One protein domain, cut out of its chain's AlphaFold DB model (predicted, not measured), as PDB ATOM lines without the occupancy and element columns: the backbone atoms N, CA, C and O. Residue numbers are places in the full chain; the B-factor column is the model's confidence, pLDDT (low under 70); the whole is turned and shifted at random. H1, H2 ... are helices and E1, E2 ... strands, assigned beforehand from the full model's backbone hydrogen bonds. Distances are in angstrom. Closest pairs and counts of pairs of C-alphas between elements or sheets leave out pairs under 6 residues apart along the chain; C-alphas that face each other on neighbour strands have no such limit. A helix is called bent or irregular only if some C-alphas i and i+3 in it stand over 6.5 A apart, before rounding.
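AT A GLANCE: This is residues 17 to 235 of the 237 residues of the protein "Hypothetical protein" of Adineta steineri (UniProt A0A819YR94). The chain is wound in stacked turns, a solenoid with three walls: the sheet E1 E5 E8 E11 E14 E17, the sheet E6 E9 E12 E15 E18 E21, and a third wall of E2 and E7 with E10, E13 and E16. H3 covers the second wall from outside; the hairpin of E3 and E4, residues 46 to 55, sticks out near the first turns, and the hairpin of E19 and E20 follows the last turns. Printed are 219 residues with 21 named strands and three named helices, in the order E1 to E12, H1, E13 to E20, H2, E21, H3; the class is mixed, and under half of the residues are in named elements. The walls' neighbour strands are parallel, and the whole is compact, with a radius of gyration of the C-alphas of 17.3 A and spans of 57 by 42 by 35 A.

HOW THE PARTS SIT: Start at E1, residues 17 to 19, an edge strand of the first sheet, whose one neighbour is E5 (61 to 64); strand beside strand, the sheet then runs on through E8 (85 to 90), E11 (105 to 110) and E14 (144 to 146) to the other edge strand, E17 (173 to 175). Look at N 18 and O 62, 2.9 A apart, and N 89 and O 108, 2.8 A. E5 runs on into E6 (67 to 69) at 86 degrees, and E8 into E9 (93 to 95) at 98 degrees. E12 (113 to 115), E15 (149 to 151), E18 (178 to 181) and E21 (215 to 218) continue that second sheet; N 114 and O 149 are 2.8 A apart. E2 (36 to 39) and E7 (78 to 80) pair through N 38 and O 79, 2.8 A. E10 (99 to 102), E13 (129 to 132) and E16 (159 to 161) form another sheet, with N 101 and O 130 at 2.8 A; the closest C-alphas of E7 and E10, Asp 79 and Lys 100, are 6.2 A apart. H3 (222 to 234) is on one face of the second sheet, two layers, a helix over a sheet, at a height of 9.0 A. H1 (117 to 123) only grazes that sheet with residues 117 to 119. H2 (202 to 207) is not on it. In H2 and H3 every O i to N i+4 pair is within hydrogen-bond range; in H1 0 of 3 are, and 1 of 4 O i to N i+3 pairs.

IN THESE COORDINATES: Find C-alpha 17 at (37.588, 33.681, -25.166), where E1 begins. E8 and E11 measure 15.2 A and 15.7 A. H1 is irregular, with C-alphas 119 and 122 8.6 A apart. The hairpins are E3 (46 to 50) with E4 (53 to 55), and E19 (189 to 193), 12.0 A, with E20 (196 to 200), 11.8 A. H3 runs 18.1 A to C-alpha 234 at (26.567, 40.640, -12.486).

THE WHOLE: The C-alphas farthest apart, Asp 52 and Asp 184, are 58.2 A apart. The printed part has no cut; the long links are E1 to E2, E13 to E14 and E16 to E17. The pLDDT is under 70 at residues 48, 121 to 123 and 138 to 142.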
ATOM      1  N   THR A  17      38.375  32.999 -26.196       97.25
ATOM      2  CA  THR A  17      37.588  33.681 -25.166       97.25
ATOM      3  C   THR A  17      37.436  32.751 -23.974       97.25
ATOM      4  O   THR A  17      36.837  31.681 -24.087       97.25
ATOM      5  N   ILE A  18      37.990  33.154 -22.832       98.12
ATOM      6  CA  ILE A  18      37.868  32.443 -21.560       98.12
ATOM      7  C   ILE A  18      37.056  33.328 -20.623       98.12
ATOM      8  O   ILE A  18      37.578  34.293 -20.064       98.12
ATOM      9  N   SER A  19      35.774  33.016 -20.446       97.81
ATOM     10  CA  SER A  19      34.894  33.861 -19.644       97.81
ATOM     11  C   SER A  19      33.824  33.117 -18.865       97.81
ATOM     12  O   SER A  19      33.489  31.972 -19.177       97.81
ATOM     13  N   TYR A  20      33.308  33.781 -17.826       97.25
ATOM     14  CA  TYR A  20      32.222  33.298 -16.967       97.25
ATOM     15  C   TYR A  20      32.531  31.984 -16.225       97.25
ATOM     16  O   TYR A  20      31.642  31.166 -15.983       97.25
ATOM     17  N   ASN A  21      33.792  31.781 -15.828       98.00
ATOM     18  CA  ASN A  21      34.218  30.617 -15.050       98.00
ATOM     19  C   ASN A  21      34.427  30.954 -13.570       98.00
ATOM     20  O   ASN A  21      34.834  32.057 -13.215       98.00
ATOM     21  N   VAL A  22      34.248  29.953 -12.706       97.69
ATOM     22  CA  VAL A  22      34.765  29.963 -11.329       97.69
ATOM     23  C   VAL A  22      35.830  28.877 -11.223       97.69
ATOM     24  O   VAL A  22      35.510  27.690 -11.295       97.69
ATOM     25  N   ILE A  23      37.095  29.267 -11.062       97.88
ATOM     26  CA  ILE A  23      38.234  28.343 -11.067       97.88
ATOM     27  C   ILE A  23      38.978  28.428  -9.735       97.88
ATOM     28  O   ILE A  23      39.487  29.474  -9.342       97.88
ATOM     29  N   PHE A  24      39.057  27.299  -9.036       95.56
ATOM     30  CA  PHE A  24      39.755  27.161  -7.760       95.56
ATOM     31  C   PHE A  24      40.293  25.735  -7.600       95.56
ATOM     32  O   PHE A  24      39.986  24.841  -8.392       95.56
ATOM     33  N   ASN A  25      41.079  25.495  -6.544       94.06
ATOM     34  CA  ASN A  25      41.617  24.164  -6.221       94.06
ATOM     35  C   ASN A  25      42.473  23.558  -7.361       94.06
ATOM     36  O   ASN A  25      42.431  22.352  -7.629       94.06
ATOM     37  N   THR A  26      43.242  24.400  -8.051       94.38
ATOM     38  CA  THR A  26      44.210  24.048  -9.103       94.38
ATOM     39  C   THR A  26      45.631  23.924  -8.541       94.38
ATOM     40  O   THR A  26      45.867  24.234  -7.373       94.38
ATOM     41  N   VAL A  27      46.564  23.427  -9.364       93.94
ATOM     42  CA  VAL A  27      48.014  23.401  -9.067       93.94
ATOM     43  C   VAL A  27      48.346  22.668  -7.752       93.94
ATOM     44  O   VAL A  27      49.106  23.135  -6.906       93.94
ATOM     45  N   ARG A  28      47.721  21.500  -7.539       93.88
ATOM     46  CA  ARG A  28      47.911  20.695  -6.313       93.88
ATOM     47  C   ARG A  28      49.199  19.871  -6.292       93.88
ATOM     48  O   ARG A  28      49.665  19.526  -5.213       93.88
ATOM     49  N   GLU A  29      49.722  19.514  -7.462       94.69
ATOM     50  CA  GLU A  29      50.872  18.603  -7.618       94.69
ATOM     51  C   GLU A  29      52.027  19.243  -8.403       94.69
ATOM     52  O   GLU A  29      53.104  18.669  -8.517       94.69
ATOM     53  N   THR A  30      51.802  20.443  -8.933       92.88
ATOM     54  CA  THR A  30      52.768  21.264  -9.677       92.88
ATOM     55  C   THR A  30      52.977  22.592  -8.940       92.88
ATOM     56  O   THR A  30      52.518  22.726  -7.805       92.88
ATOM     57  N   SER A  31      53.691  23.550  -9.532       90.56
ATOM     58  CA  SER A  31      53.948  24.892  -8.986       90.56
ATOM     59  C   SER A  31      54.188  25.894 -10.121       90.56
ATOM     60  O   SER A  31      54.156  25.493 -11.282       90.56
ATOM     61  N   ASP A  32      54.483  27.152  -9.777       86.94
ATOM     62  CA  ASP A  32      54.967  28.221 -10.678       86.94
ATOM     63  C   ASP A  32      53.909  28.860 -11.593       86.94
ATOM     64  O   ASP A  32      54.134  29.944 -12.113       86.94
ATOM     65  N   HIS A  33      52.723  28.249 -11.710       90.75
ATOM     66  CA  HIS A  33      51.663  28.738 -12.594       90.75
ATOM     67  C   HIS A  33      50.291  28.905 -11.946       90.75
ATOM     68  O   HIS A  33      50.130  28.715 -10.744       90.75
ATOM     69  N   GLY A  34      49.291  29.283 -12.743       93.56
ATOM     70  CA  GLY A  34      47.959  29.657 -12.278       93.56
ATOM     71  C   GLY A  34      46.826  28.664 -12.519       93.56
ATOM     72  O   GLY A  34      47.012  27.616 -13.147       93.56
ATOM     73  N   PRO A  35      45.615  28.992 -12.026       96.00
ATOM     74  CA  PRO A  35      44.343  28.512 -12.560       96.00
ATOM     75  C   PRO A  35      44.262  28.567 -14.090       96.00
ATOM     76  O   PRO A  35      43.892  27.562 -14.704       96.00
ATOM     77  N   ILE A  36      44.638  29.701 -14.685       97.12
ATOM     78  CA  ILE A  36      44.797  29.870 -16.130       97.12
ATOM     79  C   ILE A  36      46.284  30.047 -16.416       97.12
ATOM     80  O   ILE A  36      46.959  30.800 -15.720       97.12
ATOM     81  N   ASN A  37      46.785  29.331 -17.418       95.50
ATOM     82  CA  ASN A  37      48.173  29.400 -17.853       95.50
ATOM     83  C   ASN A  37      48.246  29.587 -19.370       95.50
ATOM     84  O   ASN A  37      47.536  28.903 -20.111       95.50
ATOM     85  N   THR A  38      49.122  30.462 -19.843       94.25
ATOM     86  CA  THR A  38      49.378  30.651 -21.273       94.25
ATOM     87  C   THR A  38      50.871  30.722 -21.532       94.25
ATOM     88  O   THR A  38      51.626  31.151 -20.668       94.25
ATOM     89  N   TRP A  39      51.314  30.293 -22.707       91.75
ATOM     90  CA  TRP A  39      52.697  30.455 -23.156       91.75
ATOM     91  C   TRP A  39      52.724  30.414 -24.671       91.75
ATOM     92  O   TRP A  39      52.166  29.488 -25.253       91.75
ATOM     93  N   ASP A  40      53.411  31.370 -25.295       88.19
ATOM     94  CA  ASP A  40      53.472  31.507 -26.749       88.19
ATOM     95  C   ASP A  40      54.919  31.435 -27.250       88.19
ATOM     96  O   ASP A  40      55.527  32.443 -27.615       88.19
ATOM     97  N   ARG A  41      55.513  30.235 -27.238       86.00
ATOM     98  CA  ARG A  41      56.940  30.052 -27.564       86.00
ATOM     99  C   ARG A  41      57.184  29.864 -29.059       86.00
ATOM    100  O   ARG A  41      58.269  30.191 -29.537       86.00
ATOM    101  N   GLN A  42      56.200  29.336 -29.788       86.31
ATOM    102  CA  GLN A  42      56.327  29.032 -31.211       86.31
ATOM    103  C   GLN A  42      55.272  29.766 -32.057       86.31
ATOM    104  O   GLN A  42      54.092  29.424 -31.992       86.31
ATOM    105  N   PRO A  43      55.661  30.722 -32.920       78.38
ATOM    106  CA  PRO A  43      54.721  31.340 -33.846       78.38
ATOM    107  C   PRO A  43      54.330  30.370 -34.973       78.38
ATOM    108  O   PRO A  43      55.170  29.657 -35.530       78.38
ATOM    109  N   PHE A  44      53.054  30.397 -35.358       80.25
ATOM    110  CA  PHE A  44      52.516  29.672 -36.513       80.25
ATOM    111  C   PHE A  44      52.123  30.655 -37.615       80.25
ATOM    112  O   PHE A  44      51.578  31.716 -37.322       80.25
ATOM    113  N   LEU A  45      52.372  30.297 -38.879       78.81
ATOM    114  CA  LEU A  45      51.900  31.081 -40.021       78.81
ATOM    115  C   LEU A  45      50.382  30.914 -40.174       78.81
ATOM    116  O   LEU A  45      49.892  29.793 -40.296       78.81
ATOM    117  N   ARG A  46      49.657  32.032 -40.157       72.00
ATOM    118  CA  ARG A  46      48.189  32.109 -40.075       72.00
ATOM    119  C   ARG A  46      47.678  33.384 -40.736       72.00
ATOM    120  O   ARG A  46      48.390  34.374 -40.750       72.00
ATOM    121  N   ASP A  47      46.446  33.431 -41.216       71.19
ATOM    122  CA  ASP A  47      45.797  34.654 -41.723       71.19
ATOM    123  C   ASP A  47      45.112  35.465 -40.600       71.19
ATOM    124  O   ASP A  47      43.990  35.950 -40.727       71.19
ATOM    125  N   ALA A  48      45.783  35.580 -39.447       64.06
ATOM    126  CA  ALA A  48      45.173  35.979 -38.174       64.06
ATOM    127  C   ALA A  48      45.179  37.476 -37.850       64.06
ATOM    128  O   ALA A  48      44.901  37.855 -36.727       64.06
ATOM    129  N   VAL A  49      45.524  38.350 -38.786       72.56
ATOM    130  CA  VAL A  49      45.361  39.807 -38.576       72.56
ATOM    131  C   VAL A  49      44.530  40.398 -39.702       72.56
ATOM    132  O   VAL A  49      43.681  41.256 -39.485       72.56
ATOM    133  N   GLN A  50      44.730  39.883 -40.910       77.44
ATOM    134  CA  GLN A  50      43.944  40.212 -42.079       77.44
ATOM    135  C   GLN A  50      43.658  38.915 -42.842       77.44
ATOM    136  O   GLN A  50      44.585  38.151 -43.116       77.44
ATOM    137  N   SER A  51      42.380  38.690 -43.176       79.12
ATOM    138  CA  SER A  51      41.942  37.554 -43.998       79.12
ATOM    139  C   SER A  51      42.810  37.448 -45.248       79.12
ATOM    140  O   SER A  51      43.107  38.468 -45.876       79.12
ATOM    141  N   ASP A  52      43.220  36.227 -45.588       81.06
ATOM    142  CA  ASP A  52      44.029  35.919 -46.773       81.06
ATOM    143  C   ASP A  52      45.447  36.535 -46.791       81.06
ATOM    144  O   ASP A  52      46.162  36.415 -47.790       81.06
ATOM    145  N   VAL A  53      45.901  37.150 -45.691       85.12
ATOM    146  CA  VAL A  53      47.270  37.672 -45.538       85.12
ATOM    147  C   VAL A  53      48.013  36.865 -44.472       85.12
ATOM    148  O   VAL A  53      47.755  37.036 -43.279       85.12
ATOM    149  N   PRO A  54      48.972  36.004 -44.867       85.25
ATOM    150  CA  PRO A  54      49.781  35.257 -43.917       85.25
ATOM    151  C   PRO A  54      50.533  36.184 -42.954       85.25
ATOM    152  O   PRO A  54      51.211  37.126 -43.359       85.25
ATOM    153  N   SER A  55      50.437  35.876 -41.669       84.88
ATOM    154  CA  SER A  55      50.982  36.620 -40.543       84.88
ATOM    155  C   SER A  55      51.495  35.648 -39.482       84.88
ATOM    156  O   SER A  55      51.016  34.521 -39.354       84.88
ATOM    157  N   LEU A  56      52.487  36.090 -38.712       83.75
ATOM    158  CA  LEU A  56      52.945  35.400 -37.501       83.75
ATOM    159  C   LEU A  56      52.275  35.968 -36.239       83.75
ATOM    160  O   LEU A  56      52.382  35.387 -35.161       83.75
ATOM    161  N   TRP A  57      51.559  37.085 -36.357       83.94
ATOM    162  CA  TRP A  57      50.816  37.703 -35.258       83.94
ATOM    163  C   TRP A  57      49.456  37.023 -35.100       83.94
ATOM    164  O   TRP A  57      48.868  36.601 -36.096       83.94
ATOM    165  N   GLN A  58      48.998  36.842 -33.861       85.50
ATOM    166  CA  GLN A  58      47.659  36.314 -33.567       85.50
ATOM    167  C   GLN A  58      46.641  37.433 -33.439       85.50
ATOM    168  O   GLN A  58      47.005  38.581 -33.193       85.50
ATOM    169  N   HIS A  59      45.367  37.057 -33.526       88.00
ATOM    170  CA  HIS A  59      44.293  37.865 -32.965       88.00
ATOM    171  C   HIS A  59      44.423  37.946 -31.446       88.00
ATOM    172  O   HIS A  59      44.861  36.992 -30.798       88.00
ATOM    173  N   THR A  60      43.965  39.054 -30.874       91.69
ATOM    174  CA  THR A  60      43.838  39.193 -29.423       91.69
ATOM    175  C   THR A  60      42.953  38.087 -28.853       91.69
ATOM    176  O   THR A  60      41.901  37.781 -29.412       91.69
ATOM    177  N   SER A  61      43.399  37.466 -27.763       95.12
ATOM    178  CA  SER A  61      42.592  36.561 -26.943       95.12
ATOM    179  C   SER A  61      42.089  37.293 -25.704       95.12
ATOM    180  O   SER A  61      42.788  38.147 -25.171       95.12
ATOM    181  N   TYR A  62      40.894  36.940 -25.245       97.69
ATOM    182  CA  TYR A  62      40.165  37.655 -24.204       97.69
ATOM    183  C   TYR A  62      39.942  36.750 -22.992       97.69
ATOM    184  O   TYR A  62      39.366  35.662 -23.126       97.69
ATOM    185  N   ILE A  63      40.355  37.190 -21.805       98.31
ATOM    186  CA  ILE A  63      40.095  36.492 -20.542       98.31
ATOM    187  C   ILE A  63      39.291  37.433 -19.660       98.31
ATOM    188  O   ILE A  63      39.827  38.405 -19.142       98.31
ATOM    189  N   HIS A  64      37.994  37.172 -19.489       98.31
ATOM    190  CA  HIS A  64      37.138  38.146 -18.818       98.31
ATOM    191  C   HIS A  64      36.000  37.566 -17.987       98.31
ATOM    192  O   HIS A  64      35.486  36.488 -18.271       98.31
ATOM    193  N   HIS A  65      35.544  38.308 -16.977       98.00
ATOM    194  CA  HIS A  65      34.385  37.930 -16.152       98.00
ATOM    195  C   HIS A  65      34.542  36.568 -15.448       98.00
ATOM    196  O   HIS A  65      33.572  35.827 -15.266       98.00
ATOM    197  N   ASN A  66      35.765  36.205 -15.059       98.38
ATOM    198  CA  ASN A  66      36.038  34.991 -14.293       98.38
ATOM    199  C   ASN A  66      36.232  35.298 -12.801       98.38
ATOM    200  O   ASN A  66      36.687  36.374 -12.419       98.38
ATOM    201  N   VAL A  67      35.952  34.311 -11.950       98.19
ATOM    202  CA  VAL A  67      36.369  34.293 -10.544       98.19
ATOM    203  C   VAL A  67      37.507  33.293 -10.399       98.19
ATOM    204  O   VAL A  67      37.308  32.088 -10.575       98.19
ATOM    205  N   LEU A  68      38.700  33.777 -10.064       97.69
ATOM    206  CA  LEU A  68      39.920  32.976 -10.035       97.69
ATOM    207  C   LEU A  68      40.507  32.962  -8.627       97.69
ATOM    208  O   LEU A  68      40.815  34.011  -8.067       97.69
ATOM    209  N   TYR A  69      40.700  31.772  -8.061       95.06
ATOM    210  CA  TYR A  69      41.358  31.607  -6.768       95.06
ATOM    211  C   TYR A  69      42.710  30.926  -6.927       95.06
ATOM    212  O   TYR A  69      42.820  29.779  -7.378       95.06
ATOM    213  N   ASN A  70      43.746  31.625  -6.487       91.25
ATOM    214  CA  ASN A  70      45.118  31.165  -6.558       91.25
ATOM    215  C   ASN A  70      45.440  30.221  -5.379       91.25
ATOM    216  O   ASN A  70      46.015  30.605  -4.360       91.25
ATOM    217  N   ASN A  71      45.059  28.948  -5.491       85.19
ATOM    218  CA  ASN A  71      45.172  27.966  -4.400       85.19
ATOM    219  C   ASN A  71      46.508  27.201  -4.416       85.19
ATOM    220  O   ASN A  71      47.266  27.281  -5.380       85.19
ATOM    221  N   TYR A  72      46.797  26.436  -3.356       88.94
ATOM    222  CA  TYR A  72      47.940  25.503  -3.267       88.94
ATOM    223  C   TYR A  72      49.256  26.131  -3.722       88.94
ATOM    224  O   TYR A  72      49.621  27.147  -3.157       88.94
ATOM    225  N   ASN A  73      49.923  25.599  -4.745       90.38
ATOM    226  CA  ASN A  73      51.216  26.095  -5.214       90.38
ATOM    227  C   ASN A  73      51.089  27.046  -6.413       90.38
ATOM    228  O   ASN A  73      52.051  27.203  -7.163       90.38
ATOM    229  N   SER A  74      49.904  27.625  -6.630       90.12
ATOM    230  CA  SER A  74      49.686  28.576  -7.719       90.12
ATOM    231  C   SER A  74      50.323  29.936  -7.417       90.12
ATOM    232  O   SER A  74      50.202  30.396  -6.275       90.12
ATOM    233  N   PHE A  75      50.952  30.562  -8.419       89.88
ATOM    234  CA  PHE A  75      51.693  31.827  -8.273       89.88
ATOM    235  C   PHE A  75      50.885  33.043  -8.720       89.88
ATOM    236  O   PHE A  75      50.810  34.034  -7.992       89.88
ATOM    237  N   TYR A  76      50.184  32.926  -9.844       91.62
ATOM    238  CA  TYR A  76      49.394  33.998 -10.446       91.62
ATOM    239  C   TYR A  76      48.023  33.459 -10.854       91.62
ATOM    240  O   TYR A  76      47.963  32.326 -11.319       91.62
ATOM    241  N   PRO A  77      46.914  34.200 -10.702       94.44
ATOM    242  CA  PRO A  77      45.591  33.699 -11.078       94.44
ATOM    243  C   PRO A  77      45.472  33.498 -12.600       94.44
ATOM    244  O   PRO A  77      45.029  32.438 -13.059       94.44
ATOM    245  N   ILE A  78      45.934  34.496 -13.358       96.12
ATOM    246  CA  ILE A  78      46.214  34.424 -14.793       96.12
ATOM    247  C   ILE A  78      47.733  34.449 -14.951       96.12
ATOM    248  O   ILE A  78      48.391  35.454 -14.670       96.12
ATOM    249  N   ASP A  79      48.297  33.312 -15.340       94.38
ATOM    250  CA  ASP A  79      49.720  33.177 -15.603       94.38
ATOM    251  C   ASP A  79      50.006  33.293 -17.103       94.38
ATOM    252  O   ASP A  79      49.918  32.316 -17.849       94.38
ATOM    253  N   HIS A  80      50.353  34.506 -17.533       93.00
ATOM    254  CA  HIS A  80      50.958  34.744 -18.837       93.00
ATOM    255  C   HIS A  80      52.455  34.448 -18.781       93.00
ATOM    256  O   HIS A  80      53.269  35.326 -18.484       93.00
ATOM    257  N   ASP A  81      52.800  33.196 -19.057       90.25
ATOM    258  CA  ASP A  81      54.161  32.679 -19.038       90.25
ATOM    259  C   ASP A  81      54.888  32.923 -20.376       90.25
ATOM    260  O   ASP A  81      54.358  33.589 -21.271       90.25
ATOM    261  N   ASP A  82      56.112  32.403 -20.510       87.75
ATOM    262  CA  ASP A  82      57.028  32.581 -21.646       87.75
ATOM    263  C   ASP A  82      56.364  32.889 -22.998       87.75
ATOM    264  O   ASP A  82      55.695  32.052 -23.610       87.75
ATOM    265  N   GLY A  83      56.625  34.091 -23.509       86.62
ATOM    266  CA  GLY A  83      56.238  34.483 -24.863       86.62
ATOM    267  C   GLY A  83      54.778  34.906 -25.019       86.62
ATOM    268  O   GLY A  83      54.470  35.509 -26.042       86.62
ATOM    269  N   SER A  84      53.919  34.691 -24.010       90.44
ATOM    270  CA  SER A  84      52.490  35.035 -24.058       90.44
ATOM    271  C   SER A  84      52.249  36.439 -24.600       90.44
ATOM    272  O   SER A  84      52.755  37.435 -24.054       90.44
ATOM    273  N   CYS A  85      51.478  36.518 -25.681       89.19
ATOM    274  CA  CYS A  85      51.261  37.763 -26.392       89.19
ATOM    275  C   CYS A  85      49.830  37.945 -26.897       89.19
ATOM    276  O   CYS A  85      49.099  36.979 -27.071       89.19
ATOM    277  N   PHE A  86      49.428  39.192 -27.150       90.88
ATOM    278  CA  PHE A  86      48.083  39.533 -27.638       90.88
ATOM    279  C   PHE A  86      46.963  39.008 -26.721       90.88
ATOM    280  O   PHE A  86      46.067  38.291 -27.167       90.88
ATOM    281  N   TYR A  87      47.022  39.370 -25.440       94.69
ATOM    282  CA  TYR A  87      45.957  39.091 -24.472       94.69
ATOM    283  C   TYR A  87      45.325  40.391 -23.981       94.69
ATOM    284  O   TYR A  87      46.023  41.377 -23.747       94.69
ATOM    285  N   GLU A  88      44.008  40.375 -23.833       96.94
ATOM    286  CA  GLU A  88      43.264  41.359 -23.059       96.94
ATOM    287  C   GLU A  88      42.571  40.642 -21.899       96.94
ATOM    288  O   GLU A  88      41.706  39.783 -22.104       96.94
ATOM    289  N   ASP A  89      42.980  41.004 -20.692       98.38
ATOM    290  CA  ASP A  89      42.389  40.546 -19.450       98.38
ATOM    291  C   ASP A  89      41.489  41.661 -18.920       98.38
ATOM    292  O   ASP A  89      41.937  42.799 -18.718       98.38
ATOM    293  N   SER A  90      40.205  41.362 -18.718       98.38
ATOM    294  CA  SER A  90      39.308  42.358 -18.145       98.38
ATOM    295  C   SER A  90      38.201  41.819 -17.254       98.38
ATOM    296  O   SER A  90      37.639  40.745 -17.455       98.38
ATOM    297  N   TYR A  91      37.808  42.611 -16.257       98.31
ATOM    298  CA  TYR A  91      36.672  42.295 -15.387       98.31
ATOM    299  C   TYR A  91      36.777  40.925 -14.687       98.31
ATOM    300  O   TYR A  91      35.752  40.281 -14.440       98.31
ATOM    301  N   ASN A  92      37.979  40.428 -14.372       98.56
ATOM    302  CA  ASN A  92      38.127  39.229 -13.549       98.56
ATOM    303  C   ASN A  92      38.243  39.591 -12.061       98.56
ATOM    304  O   ASN A  92      38.813  40.603 -11.652       98.56
ATOM    305  N   PHE A  93      37.675  38.733 -11.216       98.44
ATOM    306  CA  PHE A  93      37.814  38.811  -9.767       98.44
ATOM    307  C   PHE A  93      38.855  37.786  -9.321       98.44
ATOM    308  O   PHE A  93      38.595  36.578  -9.296       98.44
ATOM    309  N   GLN A  94      40.050  38.267  -9.001       97.75
ATOM    310  CA  GLN A  94      41.249  37.454  -8.841       97.75
ATOM    311  C   GLN A  94      41.713  37.457  -7.384       97.75
ATOM    312  O   GLN A  94      42.055  38.497  -6.837       97.75
ATOM    313  N   VAL A  95      41.738  36.297  -6.730       96.25
ATOM    314  CA  VAL A  95      42.007  36.178  -5.290       96.25
ATOM    315  C   VAL A  95      43.342  35.475  -5.042       96.25
ATOM    316  O   VAL A  95      43.587  34.389  -5.570       96.25
ATOM    317  N   TYR A  96      44.172  36.059  -4.174       94.56
ATOM    318  CA  TYR A  96      45.475  35.548  -3.720       94.56
ATOM    319  C   TYR A  96      46.585  35.496  -4.779       94.56
ATOM    320  O   TYR A  96      47.461  34.629  -4.736       94.56
ATOM    321  N   GLY A  97      46.584  36.433  -5.722       92.62
ATOM    322  CA  GLY A  97      47.712  36.672  -6.618       92.62
ATOM    323  C   GLY A  97      47.494  37.914  -7.474       92.62
ATOM    324  O   GLY A  97      46.357  38.340  -7.667       92.62
ATOM    325  N   GLY A  98      48.591  38.524  -7.915       93.31
ATOM    326  CA  GLY A  98      48.577  39.714  -8.766       93.31
ATOM    327  C   GLY A  98      48.875  39.380 -10.221       93.31
ATOM    328  O   GLY A  98      49.004  38.212 -10.597       93.31
ATOM    329  N   LYS A  99      49.041  40.423 -11.030       93.06
ATOM    330  CA  LYS A  99      49.427  40.303 -12.429       93.06
ATOM    331  C   LYS A  99      50.884  39.867 -12.569       93.06
ATOM    332  O   LYS A  99      51.793  40.546 -12.082       93.06
ATOM    333  N   LYS A 100      51.111  38.783 -13.312       89.62
ATOM    334  CA  LYS A 100      52.416  38.463 -13.899       89.62
ATOM    335  C   LYS A 100      52.583  39.205 -15.212       89.62
ATOM    336  O   LYS A 100      51.808  38.996 -16.145       89.62
ATOM    337  N   ASN A 101      53.629  40.001 -15.329       87.50
ATOM    338  CA  ASN A 101      54.181  40.347 -16.620       87.50
ATOM    339  C   ASN A 101      55.599  39.795 -16.731       87.50
ATOM    340  O   ASN A 101      56.508  40.262 -16.051       87.50
ATOM    341  N   TYR A 102      55.773  38.776 -17.566       86.75
ATOM    342  CA  TYR A 102      57.059  38.135 -17.791       86.75
ATOM    343  C   TYR A 102      57.163  37.706 -19.247       86.75
ATOM    344  O   TYR A 102      56.359  36.905 -19.719       86.75
ATOM    345  N   LEU A 103      58.164  38.234 -19.952       85.12
ATOM    346  CA  LEU A 103      58.373  37.979 -21.379       85.12
ATOM    347  C   LEU A 103      57.094  38.216 -22.231       85.12
ATOM    348  O   LEU A 103      56.110  38.813 -21.787       85.12
ATOM    349  N   GLY A 104      57.122  37.821 -23.509       86.81
ATOM    350  CA  GLY A 104      56.000  38.052 -24.432       86.81
ATOM    351  C   GLY A 104      55.726  39.536 -24.681       86.81
ATOM    352  O   GLY A 104      56.612  40.351 -24.450       86.81
ATOM    353  N   HIS A 105      54.554  39.912 -25.193       88.25
ATOM    354  CA  HIS A 105      54.220  41.321 -25.467       88.25
ATOM    355  C   HIS A 105      52.732  41.556 -25.763       88.25
ATOM    356  O   HIS A 105      52.022  40.614 -26.084       88.25
ATOM    357  N   SER A 106      52.274  42.810 -25.804       89.44
ATOM    358  CA  SER A 106      50.908  43.152 -26.242       89.44
ATOM    359  C   SER A 106      49.836  42.545 -25.331       89.44
ATOM    360  O   SER A 106      48.875  41.946 -25.808       89.44
ATOM    361  N   LYS A 107      50.044  42.658 -24.023       92.38
ATOM    362  CA  LYS A 107      49.111  42.273 -22.969       92.38
ATOM    363  C   LYS A 107      48.508  43.533 -22.355       92.38
ATOM    364  O   LYS A 107      49.214  44.511 -22.093       92.38
ATOM    365  N   MET A 108      47.204  43.508 -22.146       95.38
ATOM    366  CA  MET A 108      46.470  44.609 -21.549       95.38
ATOM    367  C   MET A 108      45.546  44.080 -20.466       95.38
ATOM    368  O   MET A 108      44.742  43.199 -20.730       95.38
ATOM    369  N   ASP A 109      45.628  44.681 -19.289       97.56
ATOM    370  CA  ASP A 109      44.789  44.358 -18.146       97.56
ATOM    371  C   ASP A 109      44.006  45.600 -17.757       97.56
ATOM    372  O   ASP A 109      44.603  46.643 -17.438       97.56
ATOM    373  N   HIS A 110      42.682  45.497 -17.760       98.31
ATOM    374  CA  HIS A 110      41.843  46.603 -17.330       98.31
ATOM    375  C   HIS A 110      40.577  46.182 -16.604       98.31
ATOM    376  O   HIS A 110      39.940  45.186 -16.929       98.31
ATOM    377  N   HIS A 111      40.148  47.016 -15.657       98.44
ATOM    378  CA  HIS A 111      38.955  46.762 -14.846       98.44
ATOM    379  C   HIS A 111      39.010  45.442 -14.056       98.44
ATOM    380  O   HIS A 111      37.981  44.879 -13.693       98.44
ATOM    381  N   GLU A 112      40.209  44.950 -13.766       98.56
ATOM    382  CA  GLU A 112      40.451  43.800 -12.907       98.56
ATOM    383  C   GLU A 112      40.230  44.149 -11.432       98.56
ATOM    384  O   GLU A 112      40.484  45.277 -10.995       98.56
ATOM    385  N   ILE A 113      39.822  43.161 -10.632       98.69
ATOM    386  CA  ILE A 113      39.841  43.255  -9.168       98.69
ATOM    387  C   ILE A 113      40.798  42.198  -8.616       98.69
ATOM    388  O   ILE A 113      40.447  41.023  -8.513       98.69
ATOM    389  N   TYR A 114      41.990  42.629  -8.198       98.19
ATOM    390  CA  TYR A 114      42.973  41.788  -7.511       98.19
ATOM    391  C   TYR A 114      42.790  41.890  -5.998       98.19
ATOM    392  O   TYR A 114      42.953  42.952  -5.396       98.19
ATOM    393  N   VAL A 115      42.480  40.770  -5.361       97.81
ATOM    394  CA  VAL A 115      42.201  40.667  -3.932       97.81
ATOM    395  C   VAL A 115      43.342  39.941  -3.243       97.81
ATOM    396  O   VAL A 115      43.568  38.748  -3.451       97.81
ATOM    397  N   TYR A 116      44.023  40.668  -2.368       96.38
ATOM    398  CA  TYR A 116      45.061  40.175  -1.470       96.38
ATOM    399  C   TYR A 116      46.193  39.427  -2.193       96.38
ATOM    400  O   TYR A 116      46.523  38.298  -1.822       96.38
ATOM    401  N   PRO A 117      46.811  40.012  -3.238       95.06
ATOM    402  CA  PRO A 117      47.871  39.338  -3.985       95.06
ATOM    403  C   PRO A 117      49.140  39.092  -3.148       95.06
ATOM    404  O   PRO A 117      49.979  38.266  -3.503       95.06
ATOM    405  N   ASP A 118      49.271  39.771  -2.011       93.88
ATOM    406  CA  ASP A 118      50.392  39.723  -1.076       93.88
ATOM    407  C   ASP A 118      50.283  38.641   0.006       93.88
ATOM    408  O   ASP A 118      51.270  38.345   0.684       93.88
ATOM    409  N   THR A 119      49.135  37.973   0.155       90.31
ATOM    410  CA  THR A 119      48.976  36.908   1.167       90.31
ATOM    411  C   THR A 119      49.682  35.607   0.795       90.31
ATOM    412  O   THR A 119      49.717  34.674   1.596       90.31
ATOM    413  N   LYS A 120      50.242  35.531  -0.416       79.88
ATOM    414  CA  LYS A 120      50.894  34.342  -0.969       79.88
ATOM    415  C   LYS A 120      52.353  34.567  -1.384       79.88
ATOM    416  O   LYS A 120      52.876  33.872  -2.250       79.88
ATOM    417  N   SER A 121      53.035  35.511  -0.736       64.75
ATOM    418  CA  SER A 121      54.398  35.956  -1.077       64.75
ATOM    419  C   SER A 121      55.490  34.873  -1.057       64.75
ATOM    420  O   SER A 121      56.528  35.052  -1.683       64.75
ATOM    421  N   SER A 122      55.285  33.733  -0.387       65.19
ATOM    422  CA  SER A 122      56.230  32.601  -0.428       65.19
ATOM    423  C   SER A 122      56.174  31.789  -1.729       65.19
ATOM    424  O   SER A 122      57.055  30.969  -1.978       65.19
ATOM    425  N   GLN A 123      55.132  31.990  -2.535       67.62
ATOM    426  CA  GLN A 123      54.821  31.236  -3.747       67.62
ATOM    427  C   GLN A 123      54.322  32.180  -4.849       67.62
ATOM    428  O   GLN A 123      53.463  31.801  -5.620       67.62
ATOM    429  N   GLY A 124      54.753  33.438  -4.881       71.25
ATOM    430  CA  GLY A 124      54.265  34.444  -5.824       71.25
ATOM    431  C   GLY A 124      55.026  35.754  -5.650       71.25
ATOM    432  O   GLY A 124      55.916  35.850  -4.809       71.25
ATOM    433  N   THR A 125      54.690  36.781  -6.429       78.94
ATOM    434  CA  THR A 125      55.409  38.069  -6.363       78.94
ATOM    435  C   THR A 125      54.979  38.951  -5.201       78.94
ATOM    436  O   THR A 125      55.724  39.845  -4.811       78.94
ATOM    437  N   GLY A 126      53.803  38.683  -4.630       90.12
ATOM    438  CA  GLY A 126      53.304  39.367  -3.442       90.12
ATOM    439  C   GLY A 126      52.935  40.838  -3.663       90.12
ATOM    440  O   GLY A 126      52.985  41.622  -2.719       90.12
ATOM    441  N   VAL A 127      52.615  41.217  -4.901       94.44
ATOM    442  CA  VAL A 127      52.345  42.595  -5.337       94.44
ATOM    443  C   VAL A 127      51.171  42.617  -6.320       94.44
ATOM    444  O   VAL A 127      50.793  41.573  -6.848       94.44
ATOM    445  N   CYS A 128      50.604  43.792  -6.593       95.50
ATOM    446  CA  CYS A 128      49.533  43.965  -7.581       95.50
ATOM    447  C   CYS A 128      50.004  43.636  -8.998       95.50
ATOM    448  O   CYS A 128      49.337  42.888  -9.708       95.50
ATOM    449  N   ILE A 129      51.168  44.161  -9.383       93.69
ATOM    450  CA  ILE A 129      51.818  43.879 -10.665       93.69
ATOM    451  C   ILE A 129      53.288  43.564 -10.434       93.69
ATOM    452  O   ILE A 129      54.016  44.300  -9.759       93.69
ATOM    453  N   ALA A 130      53.722  42.457 -11.017       91.75
ATOM    454  CA  ALA A 130      55.123  42.135 -11.156       91.75
ATOM    455  C   ALA A 130      55.506  42.215 -12.626       91.75
ATOM    456  O   ALA A 130      55.072  41.389 -13.422       91.75
ATOM    457  N   ASP A 131      56.320  43.207 -12.956       90.19
ATOM    458  CA  ASP A 131      56.916  43.386 -14.267       90.19
ATOM    459  C   ASP A 131      58.352  42.872 -14.241       90.19
ATOM    460  O   ASP A 131      59.232  43.445 -13.596       90.19
ATOM    461  N   GLN A 132      58.568  41.724 -14.871       87.31
ATOM    462  CA  GLN A 132      59.781  40.934 -14.762       87.31
ATOM    463  C   GLN A 132      60.423  40.733 -16.133       87.31
ATOM    464  O   GLN A 132      59.779  40.356 -17.110       87.31
ATOM    465  N   ALA A 133      61.739  40.938 -16.175       81.81
ATOM    466  CA  ALA A 133      62.568  40.796 -17.369       81.81
ATOM    467  C   ALA A 133      62.068  41.558 -18.627       81.81
ATOM    468  O   ALA A 133      62.091  40.984 -19.725       81.81
ATOM    469  N   PRO A 134      61.659  42.842 -18.526       81.25
ATOM    470  CA  PRO A 134      61.350  43.622 -19.719       81.25
ATOM    471  C   PRO A 134      62.622  43.790 -20.576       81.25
ATOM    472  O   PRO A 134      63.699  44.111 -20.066       81.25
ATOM    473  N   SER A 135      62.523  43.570 -21.893       76.38
ATOM    474  CA  SER A 135      63.647  43.634 -22.839       76.38
ATOM    475  C   SER A 135      63.289  44.369 -24.137       76.38
ATOM    476  O   SER A 135      62.592  43.853 -25.016       76.38
ATOM    477  N   ARG A 136      63.820  45.588 -24.306       77.19
ATOM    478  CA  ARG A 136      63.568  46.426 -25.493       77.19
ATOM    479  C   ARG A 136      63.808  45.651 -26.796       77.19
ATOM    480  O   ARG A 136      64.908  45.168 -27.043       77.19
ATOM    481  N   GLY A 137      62.786  45.589 -27.651       70.19
ATOM    482  CA  GLY A 137      62.868  44.954 -28.972       70.19
ATOM    483  C   GLY A 137      62.899  43.421 -28.965       70.19
ATOM    484  O   GLY A 137      63.034  42.836 -30.035       70.19
ATOM    485  N   SER A 138      62.767  42.778 -27.800       64.75
ATOM    486  CA  SER A 138      62.764  41.315 -27.655       64.75
ATOM    487  C   SER A 138      61.507  40.809 -26.940       64.75
ATOM    488  O   SER A 138      60.845  39.904 -27.435       64.75
ATOM    489  N   SER A 139      61.166  41.383 -25.783       60.25
ATOM    490  CA  SER A 139      60.023  40.983 -24.949       60.25
ATOM    491  C   SER A 139      59.626  42.105 -23.980       60.25
ATOM    492  O   SER A 139      60.446  42.941 -23.631       60.25
ATOM    493  N   GLY A 140      58.385  42.138 -23.508       57.38
ATOM    494  CA  GLY A 140      57.888  43.136 -22.565       57.38
ATOM    495  C   GLY A 140      57.847  44.528 -23.182       57.38
ATOM    496  O   GLY A 140      58.589  45.418 -22.777       57.38
ATOM    497  N   TRP A 141      56.984  44.725 -24.180       60.75
ATOM    498  CA  TRP A 141      56.518  46.082 -24.477       60.75
ATOM    499  C   TRP A 141      55.793  46.557 -23.224       60.75
ATOM    500  O   TRP A 141      55.107  45.735 -22.638       60.75
ATOM    501  N   ASN A 142      55.990  47.810 -22.805       62.88
ATOM    502  CA  ASN A 142      55.365  48.420 -21.626       62.88
ATOM    503  C   ASN A 142      53.882  48.023 -21.508       62.88
ATOM    504  O   ASN A 142      53.023  48.703 -22.071       62.88
ATOM    505  N   GLU A 143      53.602  46.911 -20.822       86.75
ATOM    506  CA  GLU A 143      52.273  46.312 -20.859       86.75
ATOM    507  C   GLU A 143      51.308  47.235 -20.139       86.75
ATOM    508  O   GLU A 143      51.693  48.012 -19.257       86.75
ATOM    509  N   VAL A 144      50.056  47.179 -20.560       93.88
ATOM    510  CA  VAL A 144      49.041  48.112 -20.095       93.88
ATOM    511  C   VAL A 144      48.381  47.524 -18.859       93.88
ATOM    512  O   VAL A 144      47.856  46.419 -18.909       93.88
ATOM    513  N   TRP A 145      48.396  48.264 -17.755       96.88
ATOM    514  CA  TRP A 145      47.689  47.907 -16.528       96.88
ATOM    515  C   TRP A 145      46.953  49.142 -16.012       96.88
ATOM    516  O   TRP A 145      47.527  49.993 -15.323       96.88
ATOM    517  N   ILE A 146      45.694  49.280 -16.423       98.31
ATOM    518  CA  ILE A 146      44.926  50.515 -16.245       98.31
ATOM    519  C   ILE A 146      43.551  50.261 -15.650       98.31
ATOM    520  O   ILE A 146      42.937  49.234 -15.900       98.31
ATOM    521  N   GLU A 147      43.033  51.231 -14.897       98.62
ATOM    522  CA  GLU A 147      41.653  51.189 -14.380       98.62
ATOM    523  C   GLU A 147      41.355  49.942 -13.524       98.62
ATOM    524  O   GLU A 147      40.204  49.556 -13.320       98.62
ATOM    525  N   ASN A 148      42.401  49.322 -12.982       98.75
ATOM    526  CA  ASN A 148      42.310  48.140 -12.145       98.75
ATOM    527  C   ASN A 148      42.135  48.530 -10.681       98.75
ATOM    528  O   ASN A 148      42.604  49.574 -10.220       98.75
ATOM    529  N   THR A 149      41.497  47.653  -9.917       98.81
ATOM    530  CA  THR A 149      41.442  47.736  -8.460       98.81
ATOM    531  C   THR A 149      42.330  46.652  -7.864       98.81
ATOM    532  O   THR A 149      42.141  45.472  -8.135       98.81
ATOM    533  N   CYS A 150      43.288  47.028  -7.023       98.25
ATOM    534  CA  CYS A 150      44.120  46.077  -6.295       98.25
ATOM    535  C   CYS A 150      44.044  46.334  -4.795       98.25
ATOM    536  O   CYS A 150      44.230  47.465  -4.353       98.25
ATOM    537  N   ILE A 151      43.805  45.285  -4.011       98.31
ATOM    538  CA  ILE A 151      43.712  45.352  -2.556       98.31
ATOM    539  C   ILE A 151      44.810  44.501  -1.927       98.31
ATOM    540  O   ILE A 151      44.735  43.280  -1.979       98.31
ATOM    541  N   LEU A 152      45.800  45.128  -1.294       97.12
ATOM    542  CA  LEU A 152      46.825  44.469  -0.483       97.12
ATOM    543  C   LEU A 152      46.324  44.262   0.952       97.12
ATOM    544  O   LEU A 152      45.648  45.123   1.516       97.12
ATOM    545  N   TYR A 153      46.654  43.115   1.546       95.44
ATOM    546  CA  TYR A 153      46.201  42.733   2.885       95.44
ATOM    547  C   TYR A 153      47.188  43.117   3.999       95.44
ATOM    548  O   TYR A 153      46.775  43.593   5.051       95.44
ATOM    549  N   ASN A 154      48.488  42.914   3.773       93.44
ATOM    550  CA  ASN A 154      49.581  43.096   4.736       93.44
ATOM    551  C   ASN A 154      50.698  44.027   4.229       93.44
ATOM    552  O   ASN A 154      51.506  44.500   5.026       93.44
ATOM    553  N   SER A 155      50.794  44.245   2.917       93.56
ATOM    554  CA  SER A 155      51.862  45.003   2.264       93.56
ATOM    555  C   SER A 155      51.403  46.396   1.833       93.56
ATOM    556  O   SER A 155      50.237  46.605   1.514       93.56
ATOM    557  N   SER A 156      52.342  47.339   1.747       95.19
ATOM    558  CA  SER A 156      52.147  48.639   1.091       95.19
ATOM    559  C   SER A 156      52.966  48.782  -0.201       95.19
ATOM    560  O   SER A 156      53.144  49.886  -0.712       95.19
ATOM    561  N   VAL A 157      53.468  47.667  -0.737       95.56
ATOM    562  CA  VAL A 157      54.262  47.606  -1.970       95.56
ATOM    563  C   VAL A 157      53.368  47.096  -3.108       95.56
ATOM    564  O   VAL A 157      53.165  45.887  -3.217       95.56
ATOM    565  N   PRO A 158      52.797  47.971  -3.955       95.62
ATOM    566  CA  PRO A 158      51.901  47.533  -5.024       95.62
ATOM    567  C   PRO A 158      52.648  46.996  -6.240       95.62
ATOM    568  O   PRO A 158      52.096  46.172  -6.967       95.62
ATOM    569  N   TYR A 159      53.880  47.447  -6.475       95.38
ATOM    570  CA  TYR A 159      54.593  47.219  -7.728       95.38
ATOM    571  C   TYR A 159      55.941  46.549  -7.484       95.38
ATOM    572  O   TYR A 159      56.695  46.936  -6.589       95.38
ATOM    573  N   ASN A 160      56.270  45.583  -8.334       93.56
ATOM    574  CA  ASN A 160      57.622  45.065  -8.489       93.56
ATOM    575  C   ASN A 160      58.021  45.210  -9.957       93.56
ATOM    576  O   ASN A 160      57.645  44.377 -10.775       93.56
ATOM    577  N   ILE A 161      58.735  46.287 -10.285       92.88
ATOM    578  CA  ILE A 161      59.133  46.611 -11.659       92.88
ATOM    579  C   ILE A 161      60.638  46.396 -11.782       92.88
ATOM    580  O   ILE A 161      61.445  47.164 -11.248       92.88
ATOM    581  N   TRP A 162      61.029  45.319 -12.456       90.00
ATOM    582  CA  TRP A 162      62.433  44.993 -12.665       90.00
ATOM    583  C   TRP A 162      63.093  46.035 -13.556       90.00
ATOM    584  O   TRP A 162      62.499  46.548 -14.495       90.00
ATOM    585  N   TYR A 163      64.354  46.340 -13.251       89.50
ATOM    586  CA  TYR A 163      65.143  47.337 -13.980       89.50
ATOM    587  C   TYR A 163      64.533  48.747 -14.004       89.50
ATOM    588  O   TYR A 163      64.963  49.566 -14.814       89.50
ATOM    589  N   CYS A 164      63.592  49.056 -13.100       92.81
ATOM    590  CA  CYS A 164      63.053  50.402 -12.964       92.81
ATOM    591  C   CYS A 164      64.185  51.410 -12.738       92.81
ATOM    592  O   CYS A 164      64.962  51.293 -11.783       92.81
ATOM    593  N   ASP A 165      64.257  52.406 -13.616       93.81
ATOM    594  CA  ASP A 165      65.229  53.488 -13.568       93.81
ATOM    595  C   ASP A 165      64.574  54.777 -14.068       93.81
ATOM    596  O   ASP A 165      64.130  54.856 -15.215       93.81
ATOM    597  N   THR A 166      64.516  55.805 -13.221       93.69
ATOM    598  CA  THR A 166      63.907  57.089 -13.590       93.69
ATOM    599  C   THR A 166      64.695  57.847 -14.658       93.69
ATOM    600  O   THR A 166      64.136  58.727 -15.309       93.69
ATOM    601  N   ALA A 167      65.961  57.488 -14.905       93.00
ATOM    602  CA  ALA A 167      66.741  58.009 -16.027       93.00
ATOM    603  C   ALA A 167      66.439  57.293 -17.360       93.00
ATOM    604  O   ALA A 167      66.759  57.820 -18.427       93.00
ATOM    605  N   ASN A 168      65.825  56.104 -17.322       90.44
ATOM    606  CA  ASN A 168      65.473  55.303 -18.495       90.44
ATOM    607  C   ASN A 168      64.145  54.570 -18.260       90.44
ATOM    608  O   ASN A 168      64.118  53.384 -17.934       90.44
ATOM    609  N   LEU A 169      63.043  55.291 -18.464       87.19
ATOM    610  CA  LEU A 169      61.680  54.820 -18.214       87.19
ATOM    611  C   LEU A 169      61.237  53.757 -19.232       87.19
ATOM    612  O   LEU A 169      60.534  54.035 -20.204       87.19
ATOM    613  N   PHE A 170      61.679  52.523 -19.008       88.69
ATOM    614  CA  PHE A 170      61.175  51.322 -19.662       88.69
ATOM    615  C   PHE A 170      60.405  50.497 -18.635       88.69
ATOM    616  O   PHE A 170      60.963  49.626 -17.977       88.69
ATOM    617  N   VAL A 171      59.151  50.889 -18.428       90.81
ATOM    618  CA  VAL A 171      58.270  50.427 -17.350       90.81
ATOM    619  C   VAL A 171      56.853  50.254 -17.904       90.81
ATOM    620  O   VAL A 171      56.521  50.929 -18.884       90.81
ATOM    621  N   PRO A 172      56.002  49.399 -17.311       92.00
ATOM    622  CA  PRO A 172      54.633  49.190 -17.779       92.00
ATOM    623  C   PRO A 172      53.832  50.495 -17.817       92.00
ATOM    624  O   PRO A 172      54.086  51.429 -17.050       92.00
ATOM    625  N   TYR A 173      52.849  50.560 -18.717       94.06
ATOM    626  CA  TYR A 173      51.930  51.687 -18.771       94.06
ATOM    627  C   TYR A 173      50.847  51.511 -17.707       94.06
ATOM    628  O   TYR A 173      49.897  50.748 -17.873       94.06
ATOM    629  N   LEU A 174      51.027  52.231 -16.604       96.00
ATOM    630  CA  LEU A 174      50.098  52.280 -15.483       96.00
ATOM    631  C   LEU A 174      49.282  53.575 -15.567       96.00
ATOM    632  O   LEU A 174      49.852  54.629 -15.868       96.00
ATOM    633  N   ALA A 175      47.976  53.515 -15.303       97.75
ATOM    634  CA  ALA A 175      47.118  54.697 -15.219       97.75
ATOM    635  C   ALA A 175      45.777  54.396 -14.535       97.75
ATOM    636  O   ALA A 175      45.204  53.321 -14.706       97.75
ATOM    637  N   SER A 176      45.227  55.389 -13.835       98.44
ATOM    638  CA  SER A 176      43.848  55.370 -13.316       98.44
ATOM    639  C   SER A 176      43.491  54.168 -12.427       98.44
ATOM    640  O   SER A 176      42.321  53.807 -12.307       98.44
ATOM    641  N   ASN A 177      44.474  53.546 -11.777       98.62
ATOM    642  CA  ASN A 177      44.260  52.396 -10.908       98.62
ATOM    643  C   ASN A 177      43.791  52.820  -9.504       98.62
ATOM    644  O   ASN A 177      44.043  53.930  -9.027       98.62
ATOM    645  N   LYS A 178      43.123  51.915  -8.794       98.62
ATOM    646  CA  LYS A 178      42.758  52.080  -7.383       98.62
ATOM    647  C   LYS A 178      43.531  51.071  -6.552       98.62
ATOM    648  O   LYS A 178      43.256  49.874  -6.600       98.62
ATOM    649  N   ILE A 179      44.498  51.560  -5.786       98.38
ATOM    650  CA  ILE A 179      45.325  50.739  -4.909       98.38
ATOM    651  C   ILE A 179      44.828  50.894  -3.476       98.38
ATOM    652  O   ILE A 179      44.720  51.995  -2.942       98.38
ATOM    653  N   TYR A 180      44.547  49.773  -2.836       98.25
ATOM    654  CA  TYR A 180      44.100  49.702  -1.459       98.25
ATOM    655  C   TYR A 180      45.173  49.009  -0.622       98.25
ATOM    656  O   TYR A 180      45.585  47.900  -0.954       98.25
ATOM    657  N   ILE A 181      45.640  49.661   0.441       97.25
ATOM    658  CA  ILE A 181      46.736  49.177   1.302       97.25
ATOM    659  C   ILE A 181      46.312  49.169   2.778       97.25
ATOM    660  O   ILE A 181      45.322  49.820   3.123       97.25
ATOM    661  N   PRO A 182      47.028  48.472   3.681       95.44
ATOM    662  CA  PRO A 182      46.748  48.527   5.112       95.44
ATOM    663  C   PRO A 182      46.731  49.966   5.641       95.44
ATOM    664  O   PRO A 182      47.543  50.799   5.233       95.44
ATOM    665  N   SER A 183      45.809  50.258   6.564       91.56
ATOM    666  CA  SER A 183      45.691  51.583   7.184       91.56
ATOM    667  C   SER A 183      47.017  52.065   7.777       91.56
ATOM    668  O   SER A 183      47.826  51.263   8.241       91.56
ATOM    669  N   ASP A 184      47.218  53.382   7.768       86.81
ATOM    670  CA  ASP A 184      48.404  54.057   8.318       86.81
ATOM    671  C   ASP A 184      49.736  53.684   7.639       86.81
ATOM    672  O   ASP A 184      50.813  53.979   8.159       86.81
ATOM    673  N   THR A 185      49.682  53.075   6.450       89.69
ATOM    674  CA  THR A 185      50.860  52.831   5.609       89.69
ATOM    675  C   THR A 185      50.906  53.793   4.423       89.69
ATOM    676  O   THR A 185      49.917  54.433   4.065       89.69
ATOM    677  N   GLN A 186      52.084  53.926   3.817       88.00
ATOM    678  CA  GLN A 186      52.270  54.660   2.568       88.00
ATOM    679  C   GLN A 186      52.761  53.699   1.495       88.00
ATOM    680  O   GLN A 186      53.521  52.771   1.792       88.00
ATOM    681  N   VAL A 187      52.344  53.942   0.250       90.44
ATOM    682  CA  VAL A 187      52.917  53.222  -0.886       90.44
ATOM    683  C   VAL A 187      54.411  53.488  -0.937       90.44
ATOM    684  O   VAL A 187      54.849  54.638  -0.921       90.44
ATOM    685  N   ALA A 188      55.162  52.399  -1.016       86.38
ATOM    686  CA  ALA A 188      56.590  52.421  -1.234       86.38
ATOM    687  C   ALA A 188      56.924  51.275  -2.187       86.38
ATOM    688  O   ALA A 188      56.686  50.113  -1.867       86.38
ATOM    689  N   PHE A 189      57.426  51.595  -3.373       94.06
ATOM    690  CA  PHE A 189      58.015  50.599  -4.263       94.06
ATOM    691  C   PHE A 189      59.397  51.058  -4.719       94.06
ATOM    692  O   PHE A 189      59.711  52.248  -4.750       94.06
ATOM    693  N   THR A 190      60.243  50.091  -5.055       94.62
ATOM    694  CA  THR A 190      61.649  50.349  -5.355       94.62
ATOM    695  C   THR A 190      61.844  50.736  -6.818       94.62
ATOM    696  O   THR A 190      61.387  50.025  -7.710       94.62
ATOM    697  N   CYS A 191      62.600  51.804  -7.066       95.50
ATOM    698  CA  CYS A 191      63.106  52.169  -8.386       95.50
ATOM    699  C   CYS A 191      64.491  52.822  -8.258       95.50
ATOM    700  O   CYS A 191      64.818  53.394  -7.214       95.50
ATOM    701  N   ASN A 192      65.317  52.762  -9.302       96.12
ATOM    702  CA  ASN A 192      66.570  53.509  -9.316       96.12
ATOM    703  C   ASN A 192      66.304  54.986  -9.618       96.12
ATOM    704  O   ASN A 192      65.653  55.322 -10.603       96.12
ATOM    705  N   VAL A 193      66.846  55.867  -8.780       95.00
ATOM    706  CA  VAL A 193      66.794  57.322  -8.935       95.00
ATOM    707  C   VAL A 193      68.220  57.846  -8.879       95.00
ATOM    708  O   VAL A 193      68.925  57.633  -7.892       95.00
ATOM    709  N   ASN A 194      68.670  58.517  -9.943       93.19
ATOM    710  CA  ASN A 194      70.045  59.023 -10.058       93.19
ATOM    711  C   ASN A 194      71.112  57.938  -9.778       93.19
ATOM    712  O   ASN A 194      72.102  58.183  -9.088       93.19
ATOM    713  N   GLY A 195      70.883  56.716 -10.270       92.31
ATOM    714  CA  GLY A 195      71.802  55.585 -10.105       92.31
ATOM    715  C   GLY A 195      71.796  54.917  -8.723       92.31
ATOM    716  O   GLY A 195      72.637  54.057  -8.476       92.31
ATOM    717  N   THR A 196      70.873  55.280  -7.825       94.81
ATOM    718  CA  THR A 196      70.732  54.657  -6.497       94.81
ATOM    719  C   THR A 196      69.333  54.076  -6.316       94.81
ATOM    720  O   THR A 196      68.349  54.712  -6.678       94.81
ATOM    721  N   SER A 197      69.239  52.885  -5.727       95.38
ATOM    722  CA  SER A 197      67.956  52.273  -5.369       95.38
ATOM    723  C   SER A 197      67.253  53.094  -4.283       95.38
ATOM    724  O   SER A 197      67.834  53.361  -3.228       95.38
ATOM    725  N   ALA A 198      66.015  53.505  -4.550       94.81
ATOM    726  CA  ALA A 198      65.200  54.317  -3.656       94.81
ATOM    727  C   ALA A 198      63.757  53.797  -3.601       94.81
ATOM    728  O   ALA A 198      63.261  53.200  -4.555       94.81
ATOM    729  N   GLN A 199      63.081  54.046  -2.477       94.94
ATOM    730  CA  GLN A 199      61.633  53.872  -2.369       94.94
ATOM    731  C   GLN A 199      60.938  55.115  -2.925       94.94
ATOM    732  O   GLN A 199      61.279  56.231  -2.528       94.94
ATOM    733  N   LEU A 200      59.975  54.916  -3.819       95.00
ATOM    734  CA  LEU A 200      59.146  55.971  -4.387       95.00
ATOM    735  C   LEU A 200      57.734  55.919  -3.807       95.00
ATOM    736  O   LEU A 200      57.126  54.849  -3.723       95.00
ATOM    737  N   SER A 201      57.209  57.091  -3.451       95.06
ATOM    738  CA  SER A 201      55.775  57.279  -3.243       95.06
ATOM    739  C   SER A 201      55.040  57.381  -4.582       95.06
ATOM    740  O   SER A 201      55.647  57.644  -5.627       95.06
ATOM    741  N   LEU A 202      53.712  57.234  -4.555       95.69
ATOM    742  CA  LEU A 202      52.886  57.444  -5.747       95.69
ATOM    743  C   LEU A 202      53.008  58.880  -6.288       95.69
ATOM    744  O   LEU A 202      53.166  59.053  -7.490       95.69
ATOM    745  N   ASP A 203      53.027  59.899  -5.423       95.19
ATOM    746  CA  ASP A 203      53.180  61.299  -5.850       95.19
ATOM    747  C   ASP A 203      54.513  61.536  -6.573       95.19
ATOM    748  O   ASP A 203      54.575  62.224  -7.593       95.19
ATOM    749  N   GLN A 204      55.596  60.939  -6.062       95.25
ATOM    750  CA  GLN A 204      56.896  61.003  -6.725       95.25
ATOM    751  C   GLN A 204      56.840  60.309  -8.082       95.25
ATOM    752  O   GLN A 204      57.331  60.867  -9.060       95.25
ATOM    753  N   TRP A 205      56.213  59.136  -8.165       95.25
ATOM    754  CA  TRP A 205      56.039  58.411  -9.422       95.25
ATOM    755  C   TRP A 205      55.251  59.217 -10.461       95.25
ATOM    756  O   TRP A 205      55.707  59.389 -11.592       95.25
ATOM    757  N   GLN A 206      54.146  59.832 -10.039       96.25
ATOM    758  CA  GLN A 206      53.323  60.706 -10.873       96.25
ATOM    759  C   GLN A 206      54.046  61.982 -11.310       96.25
ATOM    760  O   GLN A 206      53.817  62.460 -12.421       96.25
ATOM    761  N   SER A 207      54.985  62.501 -10.513       95.44
ATOM    762  CA  SER A 207      55.810  63.650 -10.915       95.44
ATOM    763  C   SER A 207      56.731  63.365 -12.113       95.44
ATOM    764  O   SER A 207      57.111  64.300 -12.820       95.44
ATOM    765  N   TYR A 208      57.028  62.090 -12.401       93.44
ATOM    766  CA  TYR A 208      57.731  61.663 -13.618       93.44
ATOM    767  C   TYR A 208      56.796  61.476 -14.829       93.44
ATOM    768  O   TYR A 208      57.260  61.091 -15.901       93.44
ATOM    769  N   GLY A 209      55.493  61.748 -14.689       94.62
ATOM    770  CA  GLY A 209      54.496  61.557 -15.747       94.62
ATOM    771  C   GLY A 209      53.968  60.122 -15.866       94.62
ATOM    772  O   GLY A 209      53.403  59.771 -16.900       94.62
ATOM    773  N   LEU A 210      54.169  59.292 -14.841       94.25
ATOM    774  CA  LEU A 210      53.826  57.866 -14.824       94.25
ATOM    775  C   LEU A 210      52.649  57.605 -13.885       94.25
ATOM    776  O   LEU A 210      52.460  58.342 -12.927       94.25
ATOM    777  N   ASP A 211      51.871  56.548 -14.130       96.00
ATOM    778  CA  ASP A 211      50.785  56.122 -13.229       96.00
ATOM    779  C   ASP A 211      49.768  57.230 -12.906       96.00
ATOM    780  O   ASP A 211      49.253  57.359 -11.790       96.00
ATOM    781  N   ILE A 212      49.514  58.085 -13.900       97.56
ATOM    782  CA  ILE A 212      48.648  59.254 -13.768       97.56
ATOM    783  C   ILE A 212      47.212  58.805 -13.503       97.56
ATOM    784  O   ILE A 212      46.696  57.894 -14.144       97.56
ATOM    785  N   GLY A 213      46.560  59.469 -12.549       98.06
ATOM    786  CA  GLY A 213      45.180  59.179 -12.158       98.06
ATOM    787  C   GLY A 213      45.040  58.021 -11.172       98.06
ATOM    788  O   GLY A 213      43.962  57.850 -10.606       98.06
ATOM    789  N   THR A 214      46.105  57.257 -10.919       98.44
ATOM    790  CA  THR A 214      46.086  56.229  -9.879       98.44
ATOM    791  C   THR A 214      45.933  56.861  -8.501       98.44
ATOM    792  O   THR A 214      46.445  57.951  -8.235       98.44
ATOM    793  N   THR A 215      45.204  56.181  -7.617       97.75
ATOM    794  CA  THR A 215      44.954  56.627  -6.241       97.75
ATOM    795  C   THR A 215      45.256  55.522  -5.240       97.75
ATOM    796  O   THR A 215      45.131  54.338  -5.553       97.75
ATOM    797  N   VAL A 216      45.639  55.919  -4.024       97.12
ATOM    798  CA  VAL A 216      45.899  55.015  -2.896       97.12
ATOM    799  C   VAL A 216      44.926  55.320  -1.766       97.12
ATOM    800  O   VAL A 216      44.748  56.481  -1.398       97.12
ATOM    801  N   GLN A 217      44.296  54.286  -1.214       96.06
ATOM    802  CA  GLN A 217      43.331  54.384  -0.117       96.06
ATOM    803  C   GLN A 217      43.542  53.254   0.902       96.06
ATOM    804  O   GLN A 217      44.210  52.260   0.617       96.06
ATOM    805  N   SER A 218      42.956  53.382   2.093       96.69
ATOM    806  CA  SER A 218      42.952  52.293   3.078       96.69
ATOM    807  C   SER A 218      42.074  51.136   2.613       96.69
ATOM    808  O   SER A 218      40.960  51.358   2.132       96.69
ATOM    809  N   ALA A 219      42.550  49.907   2.796       97.06
ATOM    810  CA  ALA A 219      41.825  48.704   2.423       97.06
ATOM    811  C   ALA A 219      40.447  48.628   3.106       97.06
ATOM    812  O   ALA A 219      40.351  48.810   4.324       97.06
ATOM    813  N   PRO A 220      39.369  48.375   2.339       97.06
ATOM    814  CA  PRO A 220      38.028  48.260   2.892       97.06
ATOM    815  C   PRO A 220      37.833  46.905   3.592       97.06
ATOM    816  O   PRO A 220      38.668  46.002   3.508       97.06
ATOM    817  N   ASN A 221      36.688  46.740   4.260       96.81
ATOM    818  CA  ASN A 221      36.292  45.435   4.791       96.81
ATOM    819  C   ASN A 221      35.984  44.429   3.668       96.81
ATOM    820  O   ASN A 221      35.720  44.795   2.518       96.81
ATOM    821  N   ILE A 222      35.999  43.144   4.018       96.94
ATOM    822  CA  ILE A 222      35.821  42.056   3.054       96.94
ATOM    823  C   ILE A 222      34.431  42.070   2.407       96.94
ATOM    824  O   ILE A 222      34.302  41.738   1.229       96.94
ATOM    825  N   GLU A 223      33.395  42.503   3.127       98.38
ATOM    826  CA  GLU A 223      32.031  42.606   2.603       98.38
ATOM    827  C   GLU A 223      31.953  43.591   1.431       98.38
ATOM    828  O   GLU A 223      31.296  43.304   0.431       98.38
ATOM    829  N   THR A 224      32.671  44.713   1.521       98.44
ATOM    830  CA  THR A 224      32.760  45.714   0.449       98.44
ATOM    831  C   THR A 224      33.465  45.142  -0.778       98.44
ATOM    832  O   THR A 224      32.969  45.288  -1.892       98.44
ATOM    833  N   ILE A 225      34.579  44.427  -0.586       98.38
ATOM    834  CA  ILE A 225      35.337  43.809  -1.687       98.38
ATOM    835  C   ILE A 225      34.479  42.766  -2.411       98.38
ATOM    836  O   ILE A 225      34.428  42.736  -3.640       98.38
ATOM    837  N   ILE A 226      33.766  41.925  -1.653       97.75
ATOM    838  CA  ILE A 226      32.831  40.939  -2.209       97.75
ATOM    839  C   ILE A 226      31.717  41.638  -2.992       97.75
ATOM    840  O   ILE A 226      31.327  41.157  -4.056       97.75
ATOM    841  N   GLN A 227      31.199  42.757  -2.483       98.00
ATOM    842  CA  GLN A 227      30.156  43.518  -3.160       98.00
ATOM    843  C   GLN A 227      30.648  44.097  -4.495       98.00
ATOM    844  O   GLN A 227      29.946  43.948  -5.491       98.00
ATOM    845  N   TRP A 228      31.867  44.641  -4.563       97.88
ATOM    846  CA  TRP A 228      32.463  45.083  -5.832       97.88
ATOM    847  C   TRP A 228      32.602  43.945  -6.840       97.88
ATOM    848  O   TRP A 228      32.238  44.105  -8.001       97.88
ATOM    849  N   GLY A 229      33.062  42.769  -6.397       97.38
ATOM    850  CA  GLY A 229      33.133  41.586  -7.256       97.38
ATOM    851  C   GLY A 229      31.765  41.173  -7.802       97.38
ATOM    852  O   GLY A 229      31.642  40.842  -8.978       97.38
ATOM    853  N   ARG A 230      30.711  41.239  -6.977       96.12
ATOM    854  CA  ARG A 230      29.332  40.981  -7.427       96.12
ATOM    855  C   ARG A 230      28.875  42.006  -8.457       96.12
ATOM    856  O   ARG A 230      28.350  41.606  -9.485       96.12
ATOM    857  N   GLU A 231      29.081  43.291  -8.191       96.25
ATOM    858  CA  GLU A 231      28.689  44.374  -9.101       96.25
ATOM    859  C   GLU A 231      29.389  44.257 -10.454       96.25
ATOM    860  O   GLU A 231      28.734  44.355 -11.486       96.25
ATOM    861  N   MET A 232      30.694  43.981 -10.452       96.19
ATOM    862  CA  MET A 232      31.474  43.785 -11.670       96.19
ATOM    863  C   MET A 232      30.980  42.587 -12.491       96.19
ATOM    864  O   MET A 232      30.820  42.696 -13.698       96.19
ATOM    865  N   LEU A 233      30.719  41.445 -11.847       94.69
ATOM    866  CA  LEU A 233      30.411  40.194 -12.551       94.69
ATOM    867  C   LEU A 233      28.928  40.029 -12.918       94.69
ATOM    868  O   LEU A 233      28.600  39.199 -13.764       94.69
ATOM    869  N   GLN A 234      28.017  40.750 -12.256       88.62
ATOM    870  CA  GLN A 234      26.567  40.640 -12.486       88.62
ATOM    871  C   GLN A 234      26.023  41.706 -13.435       88.62
ATOM    872  O   GLN A 234      24.989  41.480 -14.066       88.62
ATOM    873  N   ASN A 235      26.697  42.850 -13.552       76.31
ATOM    874  CA  ASN A 235      26.321  43.868 -14.520       76.31
ATOM    875  C   ASN A 235      26.873  43.464 -15.888       76.31
ATOM    876  O   ASN A 235      28.034  43.696 -16.199       76.31
TER     877      ASN A 235